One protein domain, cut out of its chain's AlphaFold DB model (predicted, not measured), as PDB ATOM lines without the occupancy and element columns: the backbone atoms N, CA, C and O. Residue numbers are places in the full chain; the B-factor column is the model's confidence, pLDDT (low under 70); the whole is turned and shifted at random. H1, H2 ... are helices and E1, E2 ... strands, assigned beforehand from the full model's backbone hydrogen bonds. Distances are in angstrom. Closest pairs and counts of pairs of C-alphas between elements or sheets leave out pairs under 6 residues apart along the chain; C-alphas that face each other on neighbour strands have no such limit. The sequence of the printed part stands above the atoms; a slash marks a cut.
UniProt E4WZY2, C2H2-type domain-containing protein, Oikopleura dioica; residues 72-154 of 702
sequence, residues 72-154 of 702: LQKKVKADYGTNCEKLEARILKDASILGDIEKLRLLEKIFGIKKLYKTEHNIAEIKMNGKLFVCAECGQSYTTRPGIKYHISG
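What this domain is: This is residues 72 to 154 of the 702 residues of the protein "C2H2-type domain-containing protein" of Oikopleura dioica (UniProt E4WZY2). A small three-stranded antiparallel sheet, E1 E2 E3, stands between two helical parts: H5 packs along one face of it at one end of the long axis, and a loose cluster of four helices, H1 to H4, makes the other end. H4 only grazes the sheet, and H1 lies at the far end of the cluster. The printed part has 83 residues, with five named helices and three named strands in the order H1 H2 H3 H4 E1 E2 E3 H5, and its class is mixed, helices and strands. It is compact by its radius of gyration of the C-alphas, 13.6 A, yet elongated in outline, spanning 41 by 25 by 20 A.

Where its parts are: The sheet holds E1, residues 117 to 120, E2, residues 123 to 126, and E3, residues 132 to 135, which are 10.0, 9.5 and 9.9 A long from first to last C-alpha. C-alpha 117 is at (27.037, 77.291, 112.243). H5, residues 145 to 154, is 14.5 A long and ends with C-alpha 154 at (26.260, 91.733, 93.313). H4, residues 101 to 111, is the longest helix, 15.3 A. H3, residues 95 to 98, measures 5.3 A, and H2, residues 84 to 91, 10.5 A. H1, residues 72 to 80, is 12.2 A long and begins with C-alpha 72 at (37.073, 59.734, 104.957).

How they stand to each other: E1, E2 and E3 form a meander, each strand the antiparallel neighbour of the one before, with E1 and E3 as edge strands. The hairpin E1 and E2 has N 118 and O 125 within hydrogen-bond range at 3.1 A; the hairpin E2 and E3 has N 134 and O 124 at 2.9 A. Residues 133 to 134 of E3 also pair, antiparallel, with residues 141 to 142. H5 is on one face of the sheet, making two layers, helix and sheet, at a height over the sheet of 8.3 A; it lies over E3 and runs along the strands, at 15 degrees to E3 on the local plane. Its closest C-alphas to E3 are those of Phe 133 and Arg 145, 6.4 A apart. H4 only grazes the sheet, with its residues 101 to 108. H3 and H4 only just touch, with 3 pairs of C-alphas within 8 A, and only at the corner by their link; the closest C-alphas are those of Ile 97 and Lys 103, 6.9 A apart. H1 and H4 also only just touch, with 3 such pairs, the closest being Gln 73 and Ile 110 at 7.1 A, and stand about perpendicular at 79 degrees. H2 is close to H4 but not clearly touching, with the C-alphas of Cys 84 and Phe 111 closest at 7.0 A. H5 and H4 are apart. Every O i to N i+4 pair is within hydrogen-bond range in H1, H4 and H5; H2 has 3 of 4, and H3 is too short for such a pair.

The domain as a whole: The C-alphas farthest apart are those of Thr 82 and Gly 154, 42.3 A. The printed part has no cut and no long link; the link E3 to H5, nine residues, is short, and the others are tight. The mean pLDDT of the printed part is 75.4, and 19 residues are under 70, among them 114 to 117 and 127 to 131.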
ATOM      1  N   LEU A  72      36.898  58.339 104.565       77.88
ATOM      2  CA  LEU A  72      37.073  59.734 104.957       77.88
ATOM      3  C   LEU A  72      36.736  59.944 106.442       77.88
ATOM      4  O   LEU A  72      37.492  60.602 107.158       77.88
ATOM      5  N   GLN A  73      35.670  59.312 106.946       77.56
ATOM      6  CA  GLN A  73      35.326  59.335 108.372       77.56
ATOM      7  C   GLN A  73      36.428  58.728 109.254       77.56
ATOM      8  O   GLN A  73      36.702  59.251 110.337       77.56
ATOM      9  N   LYS A  74      37.078  57.640 108.813       82.25
ATOM     10  CA  LYS A  74      38.207  57.035 109.541       82.25
ATOM     11  C   LYS A  74      39.418  57.967 109.580       82.25
ATOM     12  O   LYS A  74      40.008  58.124 110.647       82.25
ATOM     13  N   LYS A  75      39.749  58.616 108.460       82.12
ATOM     14  CA  LYS A  75      40.869  59.565 108.368       82.12
ATOM     15  C   LYS A  75      40.646  60.792 109.257       82.12
ATOM     16  O   LYS A  75      41.501  61.129 110.065       82.12
ATOM     17  N   VAL A  76      39.441  61.362 109.220       75.75
ATOM     18  CA  VAL A  76      39.051  62.485 110.086       75.75
ATOM     19  C   VAL A  76      39.092  62.088 111.570       75.75
ATOM     20  O   VAL A  76      39.607  62.836 112.395       75.75
ATOM     21  N   LYS A  77      38.637  60.889 111.954       79.00
ATOM     22  CA  LYS A  77      38.777  60.430 113.352       79.00
ATOM     23  C   LYS A  77      40.239  60.262 113.786       79.00
ATOM     24  O   LYS A  77      40.540  60.503 114.954       79.00
ATOM     25  N   ALA A  78      41.130  59.864 112.875       80.38
ATOM     26  CA  ALA A  78      42.555  59.707 113.156       80.38
ATOM     27  C   ALA A  78      43.267  61.058 113.345       80.38
ATOM     28  O   ALA A  78      44.008  61.218 114.314       80.38
ATOM     29  N   ASP A  79      42.991  62.038 112.482       78.44
ATOM     30  CA  ASP A  79      43.650  63.353 112.511       78.44
ATOM     31  C   ASP A  79      43.238  64.190 113.738       78.44
ATOM     32  O   ASP A  79      44.031  64.954 114.299       78.44
ATOM     33  N   TYR A  80      41.994  64.026 114.190       75.69
ATOM     34  CA  TYR A  80      41.381  64.908 115.183       75.69
ATOM     35  C   TYR A  80      41.178  64.270 116.571       75.69
ATOM     36  O   TYR A  80      40.978  64.991 117.554       75.69
ATOM     37  N   GLY A  81      41.318  62.945 116.685       79.12
ATOM     38  CA  GLY A  81      41.131  62.194 117.927       79.12
ATOM     39  C   GLY A  81      39.662  62.075 118.359       79.12
ATOM     40  O   GLY A  81      38.755  62.621 117.738       79.12
ATOM     41  N   THR A  82      39.400  61.337 119.440       75.12
ATOM     42  CA  THR A  82      38.035  61.023 119.918       75.12
ATOM     43  C   THR A  82      37.489  61.988 120.976       75.12
ATOM     44  O   THR A  82      36.383  61.785 121.469       75.12
ATOM     45  N   ASN A  83      38.238  63.027 121.355       70.19
ATOM     46  CA  ASN A  83      37.896  63.879 122.495       70.19
ATOM     47  C   ASN A  83      37.298  65.230 122.051       70.19
ATOM     48  O   ASN A  83      38.029  66.119 121.607       70.19
ATOM     49  N   CYS A  84      35.973  65.378 122.178       62.06
ATOM     50  CA  CYS A  84      35.198  66.495 121.618       62.06
ATOM     51  C   CYS A  84      35.594  67.888 122.146       62.06
ATOM     52  O   CYS A  84      35.586  68.847 121.380       62.06
ATOM     53  N   GLU A  85      36.001  68.025 123.411       64.81
ATOM     54  CA  GLU A  85      36.306  69.348 123.994       64.81
ATOM     55  C   GLU A  85      37.611  69.950 123.450       64.81
ATOM     56  O   GLU A  85      37.725  71.156 123.233       64.81
ATOM     57  N   LYS A  86      38.610  69.105 123.163       69.88
ATOM     58  CA  LYS A  86      39.873  69.547 122.541       69.88
ATOM     59  C   LYS A  86      39.726  69.757 121.036       69.88
ATOM     60  O   LYS A  86      40.532  70.473 120.439       69.88
ATOM     61  N   LEU A  87      38.713  69.133 120.440       72.31
ATOM     62  CA  LEU A  87      38.433  69.194 119.018       72.31
ATOM     63  C   LEU A  87      37.902  70.565 118.602       72.31
ATOM     64  O   LEU A  87      38.426  71.139 117.650       72.31
ATOM     65  N   GLU A  88      36.948  71.133 119.345       70.62
ATOM     66  CA  GLU A  88      36.447  72.485 119.065       70.62
ATOM     67  C   GLU A  88      37.594  73.501 119.085       70.62
ATOM     68  O   GLU A  88      37.823  74.200 118.103       70.62
ATOM     69  N   ALA A  89      38.422  73.508 120.133       72.50
ATOM     70  CA  ALA A  89      39.563  74.421 120.232       72.50
ATOM     71  C   ALA A  89      40.611  74.247 119.111       72.50
ATOM     72  O   ALA A  89      41.313  75.206 118.782       72.50
ATOM     73  N   ARG A  90      40.734  73.047 118.524       74.50
ATOM     74  CA  ARG A  90      41.616  72.775 117.375       74.50
ATOM     75  C   ARG A  90      41.002  73.220 116.051       74.50
ATOM     76  O   ARG A  90      41.693  73.886 115.288       74.50
ATOM     77  N   ILE A  91      39.721  72.929 115.811       73.69
ATOM     78  CA  ILE A  91      38.987  73.390 114.619       73.69
ATOM     79  C   ILE A  91      38.985  74.922 114.560       73.69
ATOM     80  O   ILE A  91      39.202  75.501 113.502       73.69
ATOM     81  N   LEU A  92      38.821  75.588 115.708       64.38
ATOM     82  CA  LEU A  92      38.824  77.051 115.800       64.38
ATOM     83  C   LEU A  92      40.201  77.682 115.503       64.38
ATOM     84  O   LEU A  92      40.262  78.880 115.235       64.38
ATOM     85  N   LYS A  93      41.300  76.913 115.561       73.31
ATOM     86  CA  LYS A  93      42.665  77.393 115.274       73.31
ATOM     87  C   LYS A  93      43.112  77.145 113.835       73.31
ATOM     88  O   LYS A  93      44.062  77.786 113.395       73.31
ATOM     89  N   ASP A  94      42.454  76.243 113.115       74.88
ATOM     90  CA  ASP A  94      42.847  75.863 111.763       74.88
ATOM     91  C   ASP A  94      41.948  76.552 110.724       74.88
ATOM     92  O   ASP A  94      40.854  76.093 110.388       74.88
ATOM     93  N   ALA A  95      42.413  77.701 110.224       64.00
ATOM     94  CA  ALA A  95      41.670  78.542 109.283       64.00
ATOM     95  C   ALA A  95      41.327  77.825 107.964       64.00
ATOM     96  O   ALA A  95      40.363  78.204 107.300       64.00
ATOM     97  N   SER A  96      42.076  76.775 107.604       74.44
ATOM     98  CA  SER A  96      41.830  75.976 106.400       74.44
ATOM     99  C   SER A  96      40.530  75.165 106.480       74.44
ATOM    100  O   SER A  96      39.872  74.949 105.465       74.44
ATOM    101  N   ILE A  97      40.119  74.766 107.689       73.81
ATOM    102  CA  ILE A  97      38.899  73.984 107.930       73.81
ATOM    103  C   ILE A  97      37.662  74.886 107.875       73.81
ATOM    104  O   ILE A  97      36.611  74.468 107.399       73.81
ATOM    105  N   LEU A  98      37.782  76.138 108.329       66.00
ATOM    106  CA  LEU A  98      36.660  77.083 108.383       66.00
ATOM    107  C   LEU A  98      36.144  77.500 106.996       66.00
ATOM    108  O   LEU A  98      34.994  77.924 106.889       66.00
ATOM    109  N   GLY A  99      36.966  77.371 105.951       65.56
ATOM    110  CA  GLY A  99      36.566  77.611 104.561       65.56
ATOM    111  C   GLY A  99      35.938  76.401 103.858       65.56
ATOM    112  O   GLY A  99      35.355  76.568 102.792       65.56
ATOM    113  N   ASP A 100      36.029  75.198 104.435       78.00
ATOM    114  CA  ASP A 100      35.611  73.944 103.798       78.00
ATOM    115  C   ASP A 100      34.302  73.420 104.418       78.00
ATOM    116  O   ASP A 100      34.272  72.706 105.428       78.00
ATOM    117  N   ILE A 101      33.183  73.820 103.811       73.38
ATOM    118  CA  ILE A 101      31.827  73.549 104.314       73.38
ATOM    119  C   ILE A 101      31.519  72.046 104.342       73.38
ATOM    120  O   ILE A 101      30.791  71.587 105.229       73.38
ATOM    121  N   GLU A 102      32.067  71.264 103.411       77.12
ATOM    122  CA  GLU A 102      31.858  69.815 103.386       77.12
ATOM    123  C   GLU A 102      32.567  69.130 104.554       77.12
ATOM    124  O   GLU A 102      31.956  68.300 105.234       77.12
ATOM    125  N   LYS A 103      33.798  69.546 104.877       81.31
ATOM    126  CA  LYS A 103      34.487  69.064 106.084       81.31
ATOM    127  C   LYS A 103      33.744  69.439 107.360       81.31
ATOM    128  O   LYS A 103      33.614  68.593 108.244       81.31
ATOM    129  N   LEU A 104      33.202  70.656 107.460       79.19
ATOM    130  CA  LEU A 104      32.413  71.077 108.627       79.19
ATOM    131  C   LEU A 104      31.131  70.241 108.801       79.19
ATOM    132  O   LEU A 104      30.813  69.843 109.923       79.19
ATOM    133  N   ARG A 105      30.437  69.898 107.705       78.25
ATOM    134  CA  ARG A 105      29.280  68.979 107.731       78.25
ATOM    135  C   ARG A 105      29.672  67.565 108.153       78.25
ATOM    136  O   ARG A 105      28.954  66.935 108.931       78.25
ATOM    137  N   LEU A 106      30.806  67.060 107.663       81.44
ATOM    138  CA  LEU A 106      31.298  65.731 108.022       81.44
ATOM    139  C   LEU A 106      31.676  65.667 109.512       81.44
ATOM    140  O   LEU A 106      31.330  64.706 110.195       81.44
ATOM    141  N   LEU A 107      32.320  66.716 110.037       81.88
ATOM    142  CA  LEU A 107      32.653  66.848 111.458       81.88
ATOM    143  C   LEU A 107      31.396  66.891 112.339       81.88
ATOM    144  O   LEU A 107      31.346  66.204 113.359       81.88
ATOM    145  N   GLU A 108      30.353  67.618 111.927       81.44
ATOM    146  CA  GLU A 108      29.057  67.634 112.621       81.44
ATOM    147  C   GLU A 108      28.414  66.237 112.658       81.44
ATOM    148  O   GLU A 108      27.949  65.796 113.712       81.44
ATOM    149  N   LYS A 109      28.453  65.503 111.536       82.69
ATOM    150  CA  LYS A 109      27.920  64.134 111.430       82.69
ATOM    151  C   LYS A 109      28.701  63.130 112.285       82.69
ATOM    152  O   LYS A 109      28.091  62.253 112.890       82.69
ATOM    153  N   ILE A 110      30.030  63.251 112.347       82.69
ATOM    154  CA  ILE A 110      30.901  62.317 113.078       82.69
ATOM    155  C   ILE A 110      30.864  62.562 114.588       82.69
ATOM    156  O   ILE A 110      30.791  61.603 115.357       82.69
ATOM    157  N   PHE A 111      30.952  63.823 115.012       80.94
ATOM    158  CA  PHE A 111      31.140  64.185 116.421       80.94
ATOM    159  C   PHE A 111      29.853  64.658 117.106       80.94
ATOM    160  O   PHE A 111      29.844  64.859 118.318       80.94
ATOM    161  N   GLY A 112      28.754  64.824 116.361       77.75
ATOM    162  CA  GLY A 112      27.450  65.189 116.917       77.75
ATOM    163  C   GLY A 112      27.398  66.596 117.519       77.75
ATOM    164  O   GLY A 112      26.500  66.885 118.314       77.75
ATOM    165  N   ILE A 113      28.342  67.472 117.158       76.69
ATOM    166  CA  ILE A 113      28.435  68.842 117.674       76.69
ATOM    167  C   ILE A 113      27.339  69.691 117.021       76.69
ATOM    168  O   ILE A 113      27.541  70.362 116.010       76.69
ATOM    169  N   LYS A 114      26.136  69.654 117.595       58.31
ATOM    170  CA  LYS A 114      25.035  70.519 117.167       58.31
ATOM    171  C   LYS A 114      25.378  71.969 117.528       58.31
ATOM    172  O   LYS A 114      25.520  72.259 118.714       58.31
ATOM    173  N   LYS A 115      25.356  72.875 116.531       59.91
ATOM    174  CA  LYS A 115      25.372  74.365 116.636       59.91
ATOM    175  C   LYS A 115      26.700  75.114 116.384       59.91
ATOM    176  O   LYS A 115      26.859  76.213 116.917       59.91
ATOM    177  N   LEU A 116      27.614  74.624 115.544       59.16
ATOM    178  CA  LEU A 116      28.787  75.440 115.158       59.16
ATOM    179  C   LEU A 116      28.470  76.525 114.107       59.16
ATOM    180  O   LEU A 116      29.103  77.582 114.109       59.16
ATOM    181  N   TYR A 117      27.459  76.319 113.257       64.38
ATOM    182  CA  TYR A 117      27.037  77.291 112.243       64.38
ATOM    183  C   TYR A 117      25.525  77.211 111.965       64.38
ATOM    184  O   TYR A 117      24.893  76.181 112.203       64.38
ATOM    185  N   LYS A 118      24.924  78.305 111.472       71.25
ATOM    186  CA  LYS A 118      23.546  78.329 110.939       71.25
ATOM    187  C   LYS A 118      23.597  78.725 109.466       71.25
ATOM    188  O   LYS A 118      24.214  79.735 109.140       71.25
ATOM    189  N   THR A 119      22.968  77.949 108.583       64.81
ATOM    190  CA  THR A 119      22.858  78.284 107.154       64.81
ATOM    191  C   THR A 119      21.466  78.822 106.827       64.81
ATOM    192  O   THR A 119      20.463  78.156 107.057       64.81
ATOM    193  N   GLU A 120      21.402  80.037 106.284       67.25
ATOM    194  CA  GLU A 120      20.192  80.633 105.699       67.25
ATOM    195  C   GLU A 120      20.586  81.283 104.365       67.25
ATOM    196  O   GLU A 120      21.432  82.171 104.352       67.25
ATOM    197  N   HIS A 121      19.988  80.860 103.243       64.06
ATOM    198  CA  HIS A 121      20.167  81.478 101.913       64.06
ATOM    199  C   HIS A 121      21.639  81.723 101.492       64.06
ATOM    200  O   HIS A 121      22.038  82.866 101.275       64.06
ATOM    201  N   ASN A 122      22.452  80.663 101.395       71.38
ATOM    202  CA  ASN A 122      23.885  80.703 101.018       71.38
ATOM    203  C   ASN A 122      24.790  81.535 101.954       71.38
ATOM    204  O   ASN A 122      25.933  81.849 101.618       71.38
ATOM    205  N   ILE A 123      24.306  81.859 103.156       75.56
ATOM    206  CA  ILE A 123      25.077  82.511 104.217       75.56
ATOM    207  C   ILE A 123      25.311  81.500 105.333       75.56
ATOM    208  O   ILE A 123      24.348  80.989 105.907       75.56
ATOM    209  N   ALA A 124      26.575  81.245 105.670       74.88
ATOM    210  CA  ALA A 124      26.949  80.531 106.883       74.88
ATOM    211  C   ALA A 124      27.252  81.549 107.997       74.88
ATOM    212  O   ALA A 124      28.194  82.339 107.902       74.88
ATOM    213  N   GLU A 125      26.436  81.564 109.052       79.75
ATOM    214  CA  GLU A 125      26.701  82.347 110.263       79.75
ATOM    215  C   GLU A 125      27.557  81.512 111.222       79.75
ATOM    216  O   GLU A 125      27.083  80.500 111.744       79.75
ATOM    217  N   ILE A 126      28.807  81.934 111.456       77.06
ATOM    218  CA  ILE A 126      29.746  81.264 112.367       77.06
ATOM    219  C   ILE A 126      29.805  82.050 113.680       77.06
ATOM    220  O   ILE A 126      30.099  83.249 113.714       77.06
ATOM    221  N   LYS A 127      29.514  81.379 114.798       60.97
ATOM    222  CA  LYS A 127      29.394  82.024 116.110       60.97
ATOM    223  C   LYS A 127      30.749  82.051 116.834       60.97
ATOM    224  O   LYS A 127      31.020  81.208 117.676       60.97
ATOM    225  N   MET A 128      31.583  83.046 116.533       51.88
ATOM    226  CA  MET A 128      32.779  83.385 117.327       51.88
ATOM    227  C   MET A 128      32.611  84.741 118.032       51.88
ATOM    228  O   MET A 128      31.784  85.552 117.610       51.88
ATOM    229  N   ASN A 129      33.387  84.982 119.097       46.81
ATOM    230  CA  ASN A 129      33.465  86.209 119.917       46.81
ATOM    231  C   ASN A 129      33.802  87.477 119.089       46.81
ATOM    232  O   ASN A 129      34.891  88.029 119.200       46.81
ATOM    233  N   GLY A 130      32.870  87.912 118.232       59.47
ATOM    234  CA  GLY A 130      33.056  88.961 117.217       59.47
ATOM    235  C   GLY A 130      32.448  88.677 115.826       59.47
ATOM    236  O   GLY A 130      32.850  89.327 114.873       59.47
ATOM    237  N   LYS A 131      31.529  87.700 115.709       54.00
ATOM    238  CA  LYS A 131      30.616  87.335 114.590       54.00
ATOM    239  C   LYS A 131      31.049  87.694 113.151       54.00
ATOM    240  O   LYS A 131      30.866  88.821 112.695       54.00
ATOM    241  N   LEU A 132      31.466  86.669 112.400       76.44
ATOM    242  CA  LEU A 132      31.706  86.711 110.953       76.44
ATOM    243  C   LEU A 132      30.601  85.945 110.193       76.44
ATOM    244  O   LEU A 132      30.215  84.841 110.578       76.44
ATOM    245  N   PHE A 133      30.106  86.527 109.102       86.75
ATOM    246  CA  PHE A 133      29.220  85.907 108.115       86.75
ATOM    247  C   PHE A 133      30.059  85.464 106.915       86.75
ATOM    248  O   PHE A 133      30.744  86.300 106.330       86.75
ATOM    249  N   VAL A 134      30.011  84.185 106.541       82.88
ATOM    250  CA  VAL A 134      30.829  83.627 105.451       82.88
ATOM    251  C   VAL A 134      29.952  83.271 104.255       82.88
ATOM    252  O   VAL A 134      28.890  82.662 104.415       82.88
ATOM    253  N   CYS A 135      30.365  83.700 103.058       87.62
ATOM    254  CA  CYS A 135      29.681  83.350 101.817       87.62
ATOM    255  C   CYS A 135      29.889  81.864 101.548       87.62
ATOM    256  O   CYS A 135      31.030  81.415 101.476       87.62
ATOM    257  N   ALA A 136      28.798  81.111 101.402       81.00
ATOM    258  CA  ALA A 136      28.888  79.671 101.191       81.00
ATOM    259  C   ALA A 136      29.493  79.294  99.830       81.00
ATOM    260  O   ALA A 136      29.916  78.158  99.656       81.00
ATOM    261  N   GLU A 137      29.507  80.234  98.884       79.19
ATOM    262  CA  GLU A 137      30.014  80.012  97.532       79.19
ATOM    263  C   GLU A 137      31.519  80.292  97.455       79.19
ATOM    264  O   GLU A 137      32.265  79.394  97.111       79.19
ATOM    265  N   CYS A 138      31.993  81.478  97.864       81.94
ATOM    266  CA  CYS A 138      33.414  81.840  97.713       81.94
ATOM    267  C   CYS A 138      34.252  81.825  99.010       81.94
ATOM    268  O   CYS A 138      35.421  82.208  98.997       81.94
ATOM    269  N   GLY A 139      33.658  81.505 100.164       82.12
ATOM    270  CA  GLY A 139      34.363  81.451 101.455       82.12
ATOM    271  C   GLY A 139      34.805  82.803 102.046       82.12
ATOM    272  O   GLY A 139      35.412  82.836 103.116       82.12
ATOM    273  N   GLN A 140      34.499  83.941 101.409       81.31
ATOM    274  CA  GLN A 140      34.811  85.276 101.946       81.31
ATOM    275  C   GLN A 140      34.000  85.575 103.217       81.31
ATOM    276  O   GLN A 140      32.788  85.342 103.259       81.31
ATOM    277  N   SER A 141      34.658  86.135 104.239       84.81
ATOM    278  CA  SER A 141      34.048  86.462 105.534       84.81
ATOM    279  C   SER A 141      33.775  87.962 105.701       84.81
ATOM    280  O   SER A 141      34.527  88.815 105.236       84.81
ATOM    281  N   TYR A 142      32.679  88.289 106.386       86.94
ATOM    282  CA  TYR A 142      32.190  89.651 106.589       86.94
ATOM    283  C   TYR A 142      31.815  89.868 108.050       86.94
ATOM    284  O   TYR A 142      31.141  89.042 108.652       86.94
ATOM    285  N   THR A 143      32.156  91.019 108.618       84.94
ATOM    286  CA  THR A 143      31.810  91.360 110.012       84.94
ATOM    287  C   THR A 143      30.344  91.765 110.200       84.94
ATOM    288  O   THR A 143      29.882  91.927 111.325       84.94
ATOM    289  N   THR A 144      29.582  91.950 109.112       87.00
ATOM    290  CA  THR A 144      28.180  92.392 109.167       87.00
ATOM    291  C   THR A 144      27.289  91.639 108.172       87.00
ATOM    292  O   THR A 144      27.692  91.338 107.047       87.00
ATOM    293  N   ARG A 145      26.033  91.374 108.568       87.44
ATOM    294  CA  ARG A 145      25.025  90.676 107.744       87.44
ATOM    295  C   ARG A 145      24.677  91.415 106.438       87.44
ATOM    296  O   ARG A 145      24.472  90.748 105.427       87.44
ATOM    297  N   PRO A 146      24.611  92.765 106.399       88.31
ATOM    298  CA  PRO A 146      24.421  93.492 105.143       88.31
ATOM    299  C   PRO A 146      25.598  93.337 104.171       88.31
ATOM    300  O   PRO A 146      25.369  93.243 102.969       88.31
ATOM    301  N   GLY A 147      26.837  93.260 104.679       88.81
ATOM    302  CA  GLY A 147      28.037  93.105 103.851       88.81
ATOM    303  C   GLY A 147      28.003  91.832 103.004       88.81
ATOM    304  O   GLY A 147      28.191  91.895 101.791       88.81
ATOM    305  N   ILE A 148      27.649  90.700 103.618       90.75
ATOM    306  CA  ILE A 148      27.522  89.433 102.891       90.75
ATOM    307  C   ILE A 148      26.322  89.405 101.933       90.75
ATOM    308  O   ILE A 148      26.426  88.849 100.843       90.75
ATOM    309  N   LYS A 149      25.197  90.051 102.281       87.12
ATOM    310  CA  LYS A 149      24.046  90.152 101.368       87.12
ATOM    311  C   LYS A 149      24.409  90.917 100.101       87.12
ATOM    312  O   LYS A 149      24.053  90.470  99.021       87.12
ATOM    313  N   TYR A 150      25.139  92.025 100.235       85.19
ATOM    314  CA  TYR A 150      25.586  92.821  99.092       85.19
ATOM    315  C   TYR A 150      26.579  92.056  98.208       85.19
ATOM    316  O   TYR A 150      26.548  92.161  96.983       85.19
ATOM    317  N   HIS A 151      27.457  91.271  98.834       88.56
ATOM    318  CA  HIS A 151      28.385  90.402  98.126       88.56
ATOM    319  C   HIS A 151      27.651  89.340  97.292       88.56
ATOM    320  O   HIS A 151      27.878  89.268  96.086       88.56
ATOM    321  N   ILE A 152      26.717  88.599  97.899       83.31
ATOM    322  CA  ILE A 152      25.917  87.575  97.204       83.31
ATOM    323  C   ILE A 152      25.041  88.211  96.116       83.31
ATOM    324  O   ILE A 152      24.923  87.670  95.023       83.31
ATOM    325  N   SER A 153      24.456  89.385  96.374       81.88
ATOM    326  CA  SER A 153      23.556  90.036  95.417       81.88
ATOM    327  C   SER A 153      24.263  90.686  94.227       81.88
ATOM    328  O   SER A 153      23.582  91.117  93.303       81.88
ATOM    329  N   GLY A 154      25.588  90.858  94.271       71.12
ATOM    330  CA  GLY A 154      26.260  91.733  93.313       71.12
ATOM    331  C   GLY A 154      27.622  91.293  92.794       71.12
ATOM    332  O   GLY A 154      27.988  91.757  91.718       71.12
TER     333      GLY A 154